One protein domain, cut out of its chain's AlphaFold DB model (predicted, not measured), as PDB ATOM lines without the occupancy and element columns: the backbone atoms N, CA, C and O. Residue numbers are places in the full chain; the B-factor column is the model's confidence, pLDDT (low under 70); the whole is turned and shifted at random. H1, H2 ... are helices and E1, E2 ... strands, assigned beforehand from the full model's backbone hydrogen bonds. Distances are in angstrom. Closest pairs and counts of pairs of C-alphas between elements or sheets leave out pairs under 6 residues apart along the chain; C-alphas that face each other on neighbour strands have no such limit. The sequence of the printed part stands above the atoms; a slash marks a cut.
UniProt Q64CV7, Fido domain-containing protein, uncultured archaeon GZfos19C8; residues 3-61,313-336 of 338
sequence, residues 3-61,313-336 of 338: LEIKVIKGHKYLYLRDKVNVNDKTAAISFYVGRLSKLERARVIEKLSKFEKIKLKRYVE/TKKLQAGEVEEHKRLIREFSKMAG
ATOM      1  N   LEU A   3      -5.538 -44.850  26.954       92.94
ATOM      2  CA  LEU A   3      -6.118 -44.098  25.841       92.94
ATOM      3  C   LEU A   3      -6.550 -42.696  26.286       92.94
ATOM      4  O   LEU A   3      -7.014 -42.497  27.406       92.94
ATOM      5  N   GLU A   4      -6.390 -41.713  25.405       94.12
ATOM      6  CA  GLU A   4      -6.826 -40.337  25.636       94.12
ATOM      7  C   GLU A   4      -7.398 -39.728  24.356       94.12
ATOM      8  O   GLU A   4      -6.811 -39.855  23.280       94.12
ATOM      9  N   ILE A   5      -8.527 -39.030  24.478       93.75
ATOM     10  CA  ILE A   5      -9.136 -38.284  23.378       93.75
ATOM     11  C   ILE A   5      -8.741 -36.815  23.491       93.75
ATOM     12  O   ILE A   5      -8.903 -36.197  24.540       93.75
ATOM     13  N   LYS A   6      -8.288 -36.235  22.380       93.75
ATOM     14  CA  LYS A   6      -8.166 -34.783  22.220       93.75
ATOM     15  C   LYS A   6      -9.164 -34.286  21.193       93.75
ATOM     16  O   LYS A   6      -9.294 -34.878  20.122       93.75
ATOM     17  N   VAL A   7      -9.827 -33.177  21.502       93.62
ATOM     18  CA  VAL A   7     -10.687 -32.467  20.553       93.62
ATOM     19  C   VAL A   7      -9.876 -31.348  19.916       93.62
ATOM     20  O   VAL A   7      -9.365 -30.480  20.614       93.62
ATOM     21  N   ILE A   8      -9.732 -31.381  18.593       92.88
ATOM     22  CA  ILE A   8      -9.023 -30.351  17.826       92.88
ATOM     23  C   ILE A   8      -9.943 -29.938  16.681       92.88
ATOM     24  O   ILE A   8     -10.326 -30.782  15.873       92.88
ATOM     25  N   LYS A   9     -10.324 -28.654  16.631       92.31
ATOM     26  CA  LYS A   9     -11.249 -28.101  15.619       92.31
ATOM     27  C   LYS A   9     -12.539 -28.935  15.467       92.31
ATOM     28  O   LYS A   9     -12.935 -29.287  14.364       92.31
ATOM     29  N   GLY A  10     -13.147 -29.330  16.591       90.38
ATOM     30  CA  GLY A  10     -14.386 -30.125  16.616       90.38
ATOM     31  C   GLY A  10     -14.228 -31.615  16.280       90.38
ATOM     32  O   GLY A  10     -15.199 -32.367  16.338       90.38
ATOM     33  N   HIS A  11     -13.022 -32.092  15.962       92.38
ATOM     34  CA  HIS A  11     -12.767 -33.504  15.680       92.38
ATOM     35  C   HIS A  11     -12.099 -34.205  16.868       92.38
ATOM     36  O   HIS A  11     -11.165 -33.676  17.469       92.38
ATOM     37  N   LYS A  12     -12.567 -35.418  17.190       94.50
ATOM     38  CA  LYS A  12     -12.003 -36.280  18.240       94.50
ATOM     39  C   LYS A  12     -10.845 -37.119  17.685       94.50
ATOM     40  O   LYS A  12     -11.021 -37.871  16.723       94.50
ATOM     41  N   TYR A  13      -9.680 -37.023  18.314       94.75
ATOM     42  CA  TYR A  13      -8.462 -37.751  17.960       94.75
ATOM     43  C   TYR A  13      -7.995 -38.609  19.129       94.75
ATOM     44  O   TYR A  13      -7.920 -38.129  20.258       94.75
ATOM     45  N   LEU A  14      -7.658 -39.864  18.846       94.94
ATOM     46  CA  LEU A  14      -7.232 -40.836  19.839       94.94
ATOM     47  C   LEU A  14      -5.705 -40.866  19.953       94.94
ATOM     48  O   LEU A  14      -4.986 -40.944  18.950       94.94
ATOM     49  N   TYR A  15      -5.218 -40.840  21.187       95.00
ATOM     50  CA  TYR A  15      -3.810 -40.933  21.541       95.00
ATOM     51  C   TYR A  15      -3.580 -42.077  22.525       95.00
ATOM     52  O   TYR A  15      -4.369 -42.291  23.442       95.00
ATOM     53  N   LEU A  16      -2.455 -42.770  22.361       93.62
ATOM     54  CA  LEU A  16      -1.894 -43.664  23.366       93.62
ATOM     55  C   LEU A  16      -0.901 -42.888  24.213       93.62
ATOM     56  O   LEU A  16      -0.018 -42.215  23.674       93.62
ATOM     57  N   ARG A  17      -1.036 -42.991  25.532       93.44
ATOM     58  CA  ARG A  17      -0.099 -42.393  26.476       93.44
ATOM     59  C   ARG A  17       0.415 -43.410  27.470       93.44
ATOM     60  O   ARG A  17      -0.323 -44.261  27.964       93.44
ATOM     61  N   ASP A  18       1.689 -43.277  27.792       92.00
ATOM     62  CA  ASP A  18       2.328 -44.050  28.844       92.00
ATOM     63  C   ASP A  18       3.555 -43.316  29.378       92.00
ATOM     64  O   ASP A  18       3.932 -42.247  28.884       92.00
ATOM     65  N   LYS A  19       4.177 -43.888  30.402       89.75
ATOM     66  CA  LYS A  19       5.447 -43.416  30.939       89.75
ATOM     67  C   LYS A  19       6.485 -44.524  30.825       89.75
ATOM     68  O   LYS A  19       6.208 -45.674  31.137       89.75
ATOM     69  N   VAL A  20       7.689 -44.161  30.402       86.94
ATOM     70  CA  VAL A  20       8.866 -45.027  30.469       86.94
ATOM     71  C   VAL A  20       9.736 -44.525  31.611       86.94
ATOM     72  O   VAL A  20      10.283 -43.423  31.544       86.94
ATOM     73  N   ASN A  21       9.812 -45.323  32.673       86.00
ATOM     74  CA  ASN A  21      10.648 -45.055  33.838       86.00
ATOM     75  C   ASN A  21      11.977 -45.785  33.662       86.00
ATOM     76  O   ASN A  21      12.008 -47.010  33.549       86.00
ATOM     77  N   VAL A  22      13.072 -45.034  33.604       83.25
ATOM     78  CA  VAL A  22      14.417 -45.577  33.417       83.25
ATOM     79  C   VAL A  22      15.390 -44.825  34.299       83.25
ATOM     80  O   VAL A  22      15.615 -43.630  34.104       83.25
ATOM     81  N   ASN A  23      16.031 -45.554  35.215       77.56
ATOM     82  CA  ASN A  23      16.865 -44.957  36.258       77.56
ATOM     83  C   ASN A  23      16.039 -43.911  37.031       77.56
ATOM     84  O   ASN A  23      14.900 -44.187  37.387       77.56
ATOM     85  N   ASP A  24      16.578 -42.708  37.208       80.50
ATOM     86  CA  ASP A  24      15.919 -41.597  37.900       80.50
ATOM     87  C   ASP A  24      15.136 -40.683  36.932       80.50
ATOM     88  O   ASP A  24      14.797 -39.550  37.262       80.50
ATOM     89  N   LYS A  25      14.888 -41.140  35.692       81.31
ATOM     90  CA  LYS A  25      14.198 -40.369  34.650       81.31
ATOM     91  C   LYS A  25      12.872 -41.012  34.272       81.31
ATOM     92  O   LYS A  25      12.799 -42.205  33.981       81.31
ATOM     93  N   THR A  26      11.849 -40.178  34.144       87.62
ATOM     94  CA  THR A  26      10.549 -40.553  33.585       87.62
ATOM     95  C   THR A  26      10.343 -39.826  32.263       87.62
ATOM     96  O   THR A  26      10.327 -38.599  32.218       87.62
ATOM     97  N   ALA A  27      10.155 -40.575  31.178       85.62
ATOM     98  CA  ALA A  27       9.746 -40.030  29.889       85.62
ATOM     99  C   ALA A  27       8.260 -40.293  29.662       85.62
ATOM    100  O   ALA A  27       7.843 -41.444  29.534       85.62
ATOM    101  N   ALA A  28       7.461 -39.232  29.565       89.44
ATOM    102  CA  ALA A  28       6.107 -39.350  29.043       89.44
ATOM    103  C   ALA A  28       6.171 -39.624  27.534       89.44
ATOM    104  O   ALA A  28       6.849 -38.912  26.791       89.44
ATOM    105  N   ILE A  29       5.459 -40.651  27.084       91.06
ATOM    106  CA  ILE A  29       5.333 -40.998  25.671       91.06
ATOM    107  C   ILE A  29       3.874 -40.809  25.283       91.06
ATOM    108  O   ILE A  29       2.972 -41.321  25.943       91.06
ATOM    109  N   SER A  30       3.648 -40.056  24.210       91.50
ATOM    110  CA  SER A  30       2.335 -39.842  23.610       91.50
ATOM    111  C   SER A  30       2.420 -40.164  22.128       91.50
ATOM    112  O   SER A  30       3.299 -39.659  21.434       91.50
ATOM    113  N   PHE A  31       1.501 -40.983  21.633       93.06
ATOM    114  CA  PHE A  31       1.505 -41.461  20.258       93.06
ATOM    115  C   PHE A  31       0.124 -41.324  19.640       93.06
ATOM    116  O   PHE A  31      -0.877 -41.756  20.209       93.06
ATOM    117  N   TYR A  32       0.077 -40.698  18.471       93.12
ATOM    118  CA  TYR A  32      -1.158 -40.507  17.730       93.12
ATOM    119  C   TYR A  32      -1.629 -41.825  17.102       93.12
ATOM    120  O   TYR A  32      -0.913 -42.446  16.308       93.12
ATOM    121  N   VAL A  33      -2.854 -42.233  17.442       92.69
ATOM    122  CA  VAL A  33      -3.473 -43.458  16.924       92.69
ATOM    123  C   VAL A  33      -4.213 -43.157  15.623       92.69
ATOM    124  O   VAL A  33      -3.931 -43.779  14.598       92.69
ATOM    125  N   GLY A  34      -5.114 -42.171  15.652       92.94
ATOM    126  CA  GLY A  34      -5.975 -41.817  14.525       92.94
ATOM    127  C   GLY A  34      -7.135 -40.897  14.918       92.94
ATOM    128  O   GLY A  34      -7.334 -40.580  16.093       92.94
ATOM    129  N   ARG A  35      -7.928 -40.479  13.928       92.88
ATOM    130  CA  ARG A  35      -9.202 -39.778  14.145       92.88
ATOM    131  C   ARG A  35     -10.259 -40.799  14.555       92.88
ATOM    132  O   ARG A  35     -10.464 -41.768  13.832       92.88
ATOM    133  N   LEU A  36     -10.933 -40.565  15.681       91.62
ATOM    134  CA  LEU A  36     -11.831 -41.538  16.316       91.62
ATOM    135  C   LEU A  36     -12.944 -42.009  15.369       91.62
ATOM    136  O   LEU A  36     -13.185 -43.199  15.256       91.62
ATOM    137  N   SER A  37     -13.527 -41.084  14.601       89.19
ATOM    138  CA  SER A  37     -14.608 -41.370  13.648       89.19
ATOM    139  C   SER A  37     -14.197 -42.195  12.418       89.19
ATOM    140  O   SER A  37     -15.041 -42.480  11.582       89.19
ATOM    141  N   LYS A  38     -12.901 -42.466  12.226       90.38
ATOM    142  CA  LYS A  38     -12.355 -43.222  11.082       90.38
ATOM    143  C   LYS A  38     -11.484 -44.398  11.537       90.38
ATOM    144  O   LYS A  38     -10.727 -44.943  10.741       90.38
ATOM    145  N   LEU A  39     -11.474 -44.699  12.836       91.62
ATOM    146  CA  LEU A  39     -10.584 -45.695  13.416       91.62
ATOM    147  C   LEU A  39     -11.270 -47.056  13.448       91.62
ATOM    148  O   LEU A  39     -12.336 -47.208  14.031       91.62
ATOM    149  N   GLU A  40     -10.599 -48.052  12.883       90.31
ATOM    150  CA  GLU A  40     -11.000 -49.451  12.974       90.31
ATOM    151  C   GLU A  40     -10.200 -50.179  14.056       90.31
ATOM    152  O   GLU A  40      -9.036 -49.859  14.326       90.31
ATOM    153  N   ARG A  41     -10.801 -51.224  14.636       87.19
ATOM    154  CA  ARG A  41     -10.181 -52.044  15.688       87.19
ATOM    155  C   ARG A  41      -8.813 -52.598  15.274       87.19
ATOM    156  O   ARG A  41      -7.866 -52.511  16.056       87.19
ATOM    157  N   ALA A  42      -8.681 -53.112  14.049       86.81
ATOM    158  CA  ALA A  42      -7.419 -53.651  13.534       86.81
ATOM    159  C   ALA A  42      -6.295 -52.599  13.535       86.81
ATOM    160  O   ALA A  42      -5.169 -52.870  13.959       86.81
ATOM    161  N   ARG A  43      -6.619 -51.355  13.162       89.31
ATOM    162  CA  ARG A  43      -5.670 -50.236  13.178       89.31
ATOM    163  C   ARG A  43      -5.243 -49.861  14.596       89.31
ATOM    164  O   ARG A  43      -4.088 -49.491  14.801       89.31
ATOM    165  N   VAL A  44      -6.136 -49.963  15.582       88.75
ATOM    166  CA  VAL A  44      -5.793 -49.736  16.997       88.75
ATOM    167  C   VAL A  44      -4.801 -50.793  17.494       88.75
ATOM    168  O   VAL A  44      -3.798 -50.424  18.104       88.75
ATOM    169  N   ILE A  45      -5.013 -52.074  17.171       86.94
ATOM    170  CA  ILE A  45      -4.096 -53.177  17.525       86.94
ATOM    171  C   ILE A  45      -2.700 -52.941  16.932       86.94
ATOM    172  O   ILE A  45      -1.697 -52.971  17.650       86.94
ATOM    173  N   GLU A  46      -2.626 -52.610  15.642       89.81
ATOM    174  CA  GLU A  46      -1.366 -52.282  14.968       89.81
ATOM    175  C   GLU A  46      -0.629 -51.124  15.669       89.81
ATOM    176  O   GLU A  46       0.590 -51.160  15.872       89.81
ATOM    177  N   LYS A  47      -1.368 -50.082  16.069       91.38
ATOM    178  CA  LYS A  47      -0.817 -48.903  16.752       91.38
ATOM    179  C   LYS A  47      -0.346 -49.214  18.171       91.38
ATOM    180  O   LYS A  47       0.680 -48.664  18.569       91.38
ATOM    181  N   LEU A  48      -1.029 -50.100  18.895       89.25
ATOM    182  CA  LEU A  48      -0.595 -50.600  20.203       89.25
ATOM    183  C   LEU A  48       0.744 -51.347  20.095       89.25
ATOM    184  O   LEU A  48       1.688 -51.020  20.811       89.25
ATOM    185  N   SER A  49       0.880 -52.265  19.132       86.69
ATOM    186  CA  SER A  49       2.147 -52.976  18.891       86.69
ATOM    187  C   SER A  49       3.292 -52.019  18.518       86.69
ATOM    188  O   SER A  49       4.402 -52.108  19.053       86.69
ATOM    189  N   LYS A  50       3.027 -51.030  17.650       90.06
ATOM    190  CA  LYS A  50       4.002 -49.977  17.312       90.06
ATOM    191  C   LYS A  50       4.404 -49.138  18.525       90.06
ATOM    192  O   LYS A  50       5.568 -48.752  18.634       90.06
ATOM    193  N   PHE A  51       3.469 -48.859  19.429       91.44
ATOM    194  CA  PHE A  51       3.736 -48.088  20.637       91.44
ATOM    195  C   PHE A  51       4.733 -48.788  21.565       91.44
ATOM    196  O   PHE A  51       5.634 -48.137  22.094       91.44
ATOM    197  N   GLU A  52       4.651 -50.112  21.692       90.25
ATOM    198  CA  GLU A  52       5.597 -50.876  22.508       90.25
ATOM    199  C   GLU A  52       7.030 -50.806  21.950       90.25
ATOM    200  O   GLU A  52       7.986 -50.628  22.703       90.25
ATOM    201  N   LYS A  53       7.199 -50.807  20.620       90.19
ATOM    202  CA  LYS A  53       8.518 -50.587  19.991       90.19
ATOM    203  C   LYS A  53       9.088 -49.198  20.304       90.19
ATOM    204  O   LYS A  53      10.293 -49.054  20.512       90.19
ATOM    205  N   ILE A  54       8.235 -48.171  20.366       92.25
ATOM    206  CA  ILE A  54       8.642 -46.810  20.757       92.25
ATOM    207  C   ILE A  54       9.093 -46.790  22.221       92.25
ATOM    208  O   ILE A  54      10.107 -46.158  22.535       92.25
ATOM    209  N   LYS A  55       8.381 -47.502  23.105       92.75
ATOM    210  CA  LYS A  55       8.764 -47.651  24.515       92.75
ATOM    211  C   LYS A  55      10.123 -48.325  24.657       92.75
ATOM    212  O   LYS A  55      10.982 -47.751  25.321       92.75
ATOM    213  N   LEU A  56      10.347 -49.454  23.980       93.75
ATOM    214  CA  LEU A  56      11.639 -50.147  23.965       93.75
ATOM    215  C   LEU A  56      12.770 -49.219  23.499       93.75
ATOM    216  O   LEU A  56      13.774 -49.074  24.196       93.75
ATOM    217  N   LYS A  57      12.596 -48.532  22.360       93.44
ATOM    218  CA  LYS A  57      13.613 -47.609  21.833       93.44
ATOM    219  C   LYS A  57      13.962 -46.522  22.852       93.44
ATOM    220  O   LYS A  57      15.132 -46.321  23.166       93.44
ATOM    221  N   ARG A  58      12.947 -45.859  23.419       92.56
ATOM    222  CA  ARG A  58      13.148 -44.815  24.434       92.56
ATOM    223  C   ARG A  58      13.807 -45.365  25.699       92.56
ATOM    224  O   ARG A  58      14.647 -44.691  26.292       92.56
ATOM    225  N   TYR A  59      13.420 -46.571  26.104       93.50
ATOM    226  CA  TYR A  59      13.969 -47.250  27.266       93.50
ATOM    227  C   TYR A  59      15.481 -47.481  27.104       93.50
ATOM    228  O   TYR A  59      16.268 -47.038  27.945       93.50
ATOM    229  N   VAL A  60      15.890 -48.090  25.989       93.62
ATOM    230  CA  VAL A  60      17.298 -48.402  25.705       93.62
ATOM    231  C   VAL A  60      18.126 -47.125  25.578       93.62
ATOM    232  O   VAL A  60      19.194 -47.026  26.181       93.62
ATOM    233  N   GLU A  61      17.622 -46.110  24.867       91.50
ATOM    234  CA  GLU A  61      18.293 -44.808  24.736       91.50
ATOM    235  C   GLU A  61      18.645 -44.199  26.103       91.50
ATOM    236  O   GLU A  61      19.702 -43.590  26.266       91.50
ATOM    237  N   THR A 313       6.352 -60.110  21.412       88.50
ATOM    238  CA  THR A 313       6.102 -59.300  20.211       88.50
ATOM    239  C   THR A 313       4.999 -59.904  19.341       88.50
ATOM    240  O   THR A 313       4.127 -59.163  18.877       88.50
ATOM    241  N   LYS A 314       4.989 -61.229  19.157       89.75
ATOM    242  CA  LYS A 314       3.939 -61.943  18.416       89.75
ATOM    243  C   LYS A 314       2.573 -61.794  19.096       89.75
ATOM    244  O   LYS A 314       1.624 -61.353  18.449       89.75
ATOM    245  N   LYS A 315       2.481 -62.054  20.407       87.44
ATOM    246  CA  LYS A 315       1.231 -61.907  21.182       87.44
ATOM    247  C   LYS A 315       0.724 -60.450  21.192       87.44
ATOM    248  O   LYS A 315      -0.478 -60.200  21.089       87.44
ATOM    249  N   LEU A 316       1.626 -59.460  21.243       84.69
ATOM    250  CA  LEU A 316       1.287 -58.032  21.127       84.69
ATOM    251  C   LEU A 316       0.682 -57.689  19.758       84.69
ATOM    252  O   LEU A 316      -0.273 -56.914  19.702       84.69
ATOM    253  N   GLN A 317       1.237 -58.237  18.671       85.75
ATOM    254  CA  GLN A 317       0.739 -58.039  17.301       85.75
ATOM    255  C   GLN A 317      -0.621 -58.706  17.076       85.75
ATOM    256  O   GLN A 317      -1.466 -58.131  16.396       85.75
ATOM    257  N   ALA A 318      -0.851 -59.863  17.698       85.75
ATOM    258  CA  ALA A 318      -2.139 -60.553  17.685       85.75
ATOM    259  C   ALA A 318      -3.205 -59.878  18.576       85.75
ATOM    260  O   ALA A 318      -4.384 -60.210  18.499       85.75
ATOM    261  N   GLY A 319      -2.821 -58.911  19.422       81.38
ATOM    262  CA  GLY A 319      -3.739 -58.270  20.370       81.38
ATOM    263  C   GLY A 319      -4.164 -59.190  21.522       81.38
ATOM    264  O   GLY A 319      -5.204 -58.965  22.138       81.38
ATOM    265  N   GLU A 320      -3.367 -60.217  21.818       85.06
ATOM    266  CA  GLU A 320      -3.674 -61.256  22.810       85.06
ATOM    267  C   GLU A 320      -3.264 -60.875  24.238       85.06
ATOM    268  O   GLU A 320      -3.710 -61.497  25.202       85.06
ATOM    269  N   VAL A 321      -2.442 -59.835  24.379       87.38
ATOM    270  CA  VAL A 321      -2.009 -59.288  25.669       87.38
ATOM    271  C   VAL A 321      -3.196 -58.663  26.402       87.38
ATOM    272  O   VAL A 321      -3.907 -57.831  25.836       87.38
ATOM    273  N   GLU A 322      -3.395 -59.005  27.677       86.81
ATOM    274  CA  GLU A 322      -4.569 -58.564  28.446       86.81
ATOM    275  C   GLU A 322      -4.673 -57.032  28.551       86.81
ATOM    276  O   GLU A 322      -5.753 -56.464  28.383       86.81
ATOM    277  N   GLU A 323      -3.540 -56.329  28.707       87.81
ATOM    278  CA  GLU A 323      -3.505 -54.861  28.643       87.81
ATOM    279  C   GLU A 323      -4.054 -54.340  27.300       87.81
ATOM    280  O   GLU A 323      -4.850 -53.402  27.284       87.81
ATOM    281  N   HIS A 324      -3.696 -54.965  26.171       88.12
ATOM    282  CA  HIS A 324      -4.218 -54.591  24.853       88.12
ATOM    283  C   HIS A 324      -5.709 -54.912  24.732       88.12
ATOM    284  O   HIS A 324      -6.466 -54.058  24.275       88.12
ATOM    285  N   LYS A 325      -6.160 -56.089  25.189       88.81
ATOM    286  CA  LYS A 325      -7.589 -56.453  25.214       88.81
ATOM    287  C   LYS A 325      -8.412 -55.445  26.015       88.81
ATOM    288  O   LYS A 325      -9.496 -55.054  25.579       88.81
ATOM    289  N   ARG A 326      -7.903 -54.981  27.161       92.31
ATOM    290  CA  ARG A 326      -8.526 -53.907  27.949       92.31
ATOM    291  C   ARG A 326      -8.617 -52.604  27.152       92.31
ATOM    292  O   ARG A 326      -9.710 -52.061  27.029       92.31
ATOM    293  N   LEU A 327      -7.516 -52.137  26.560       90.56
ATOM    294  CA  LEU A 327      -7.501 -50.892  25.778       90.56
ATOM    295  C   LEU A 327      -8.400 -50.970  24.533       90.56
ATOM    296  O   LEU A 327      -9.019 -49.982  24.156       90.56
ATOM    297  N   ILE A 328      -8.520 -52.142  23.909       89.19
ATOM    298  CA  ILE A 328      -9.437 -52.367  22.785       89.19
ATOM    299  C   ILE A 328     -10.897 -52.258  23.245       89.19
ATOM    300  O   ILE A 328     -11.690 -51.607  22.570       89.19
ATOM    301  N   ARG A 329     -11.252 -52.833  24.404       90.38
ATOM    302  CA  ARG A 329     -12.590 -52.677  25.001       90.38
ATOM    303  C   ARG A 329     -12.891 -51.215  25.349       90.38
ATOM    304  O   ARG A 329     -13.982 -50.735  25.065       90.38
ATOM    305  N   GLU A 330     -11.926 -50.499  25.930       91.50
ATOM    306  CA  GLU A 330     -12.042 -49.057  26.199       91.50
ATOM    307  C   GLU A 330     -12.266 -48.257  24.908       91.50
ATOM    308  O   GLU A 330     -13.125 -47.379  24.866       91.50
ATOM    309  N   PHE A 331     -11.536 -48.587  23.838       91.69
ATOM    310  CA  PHE A 331     -11.714 -47.965  22.530       91.69
ATOM    311  C   PHE A 331     -13.127 -48.174  21.966       91.69
ATOM    312  O   PHE A 331     -13.725 -47.197  21.522       91.69
ATOM    313  N   SER A 332     -13.675 -49.396  22.010       88.69
ATOM    314  CA  SER A 332     -15.040 -49.670  21.524       88.69
ATOM    315  C   SER A 332     -16.081 -48.790  22.221       88.69
ATOM    316  O   SER A 332     -16.876 -48.130  21.552       88.69
ATOM    317  N   LYS A 333     -15.981 -48.664  23.554       88.81
ATOM    318  CA  LYS A 333     -16.840 -47.772  24.350       88.81
ATOM    319  C   LYS A 333     -16.691 -46.305  23.943       88.81
ATOM    320  O   LYS A 333     -17.674 -45.588  23.813       88.81
ATOM    321  N   MET A 334     -15.460 -45.846  23.710       88.38
ATOM    322  CA  MET A 334     -15.189 -44.471  23.271       88.38
ATOM    323  C   MET A 334     -15.711 -44.171  21.861       88.38
ATOM    324  O   MET A 334     -16.061 -43.025  21.573       88.38
ATOM    325  N   ALA A 335     -15.715 -45.170  20.977       83.38
ATOM    326  CA  ALA A 335     -16.168 -45.048  19.596       83.38
ATOM    327  C   ALA A 335     -17.700 -45.104  19.449       83.38
ATOM    328  O   ALA A 335     -18.196 -44.735  18.389       83.38
ATOM    329  N   GLY A 336     -18.434 -45.505  20.496       75.50
ATOM    330  CA  GLY A 336     -19.891 -45.676  20.453       75.50
ATOM    331  C   GLY A 336     -20.340 -46.976  19.778       75.50
ATOM    332  O   GLY A 336     -21.477 -47.056  19.332       75.50
TER     333      GLY A 336
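This is residues 3 to 61 and 313 to 336 of the 338 residues of the protein "Fido domain-containing protein" of uncultured archaeon GZfos19C8 (UniProt Q64CV7). A strongly twisted, three-stranded antiparallel sheet is covered by two helices in a second layer: the long H1 runs along E2 and E3, and H3 runs along E1. The short H2 packs on H1, away from the sheet. The printed part has 83 residues, with E1, E2, E3, H1, H2 and H3 along the chain and sheet order E1, E2, E3, a meander, each strand the antiparallel neighbour of the one before. The class is mixed, helices and strands; the whole is compact, with a radius of gyration of the C-alphas of 13.4 A, and flat, spanning 39 by 31 by 15 A.

Inner strand E2, residues 11 to 22, forms hairpins with E1, residues 3 to 8, and E3, residues 25 to 35. N 6 and O 13 are 2.9 A apart, and N 18 and O 29 are 3.0 A apart, both within hydrogen-bond range. H1, residues 41 to 61, is over E2 and E3 at a height over the sheet of 9.0 A; its closest C-alphas to E3 are those of Lys 47 and Val 33, 6.1 A. H3, residues 322 to 335, is over E1; the closest C-alphas, of Leu 327 and Leu 3, are 6.9 A apart. H1 touches H3 with residues 41 to 48 alone, at a steep tilt of 51 degrees, opposite ways; the closest C-alphas, of Leu 48 and His 324, are 7.1 A apart. H2, residues 313 to 318, touches H1 at Gln 317 and Ser 49, the closest C-alphas, 5.5 A, and is apart from the strands. In H1, H2 and H3 every O i to N i+4 pair is within hydrogen-bond range.

E1 begins at C-alpha 3 (-6.118, -44.098, 25.841). E2 is 34.6 A long, E3 31.1 A, H1 30.7 A and H3 19.9 A. H3 ends at C-alpha 335 (-16.168, -45.048, 19.596).

The farthest C-alphas, of Asp 24 and Gly 336, are 40.0 A apart. Residues 62 to 312 are not printed; C-alphas 61 and 313 are 19.5 A apart across this cut. The links printed whole are tight. No printed residue is under 70 in pLDDT.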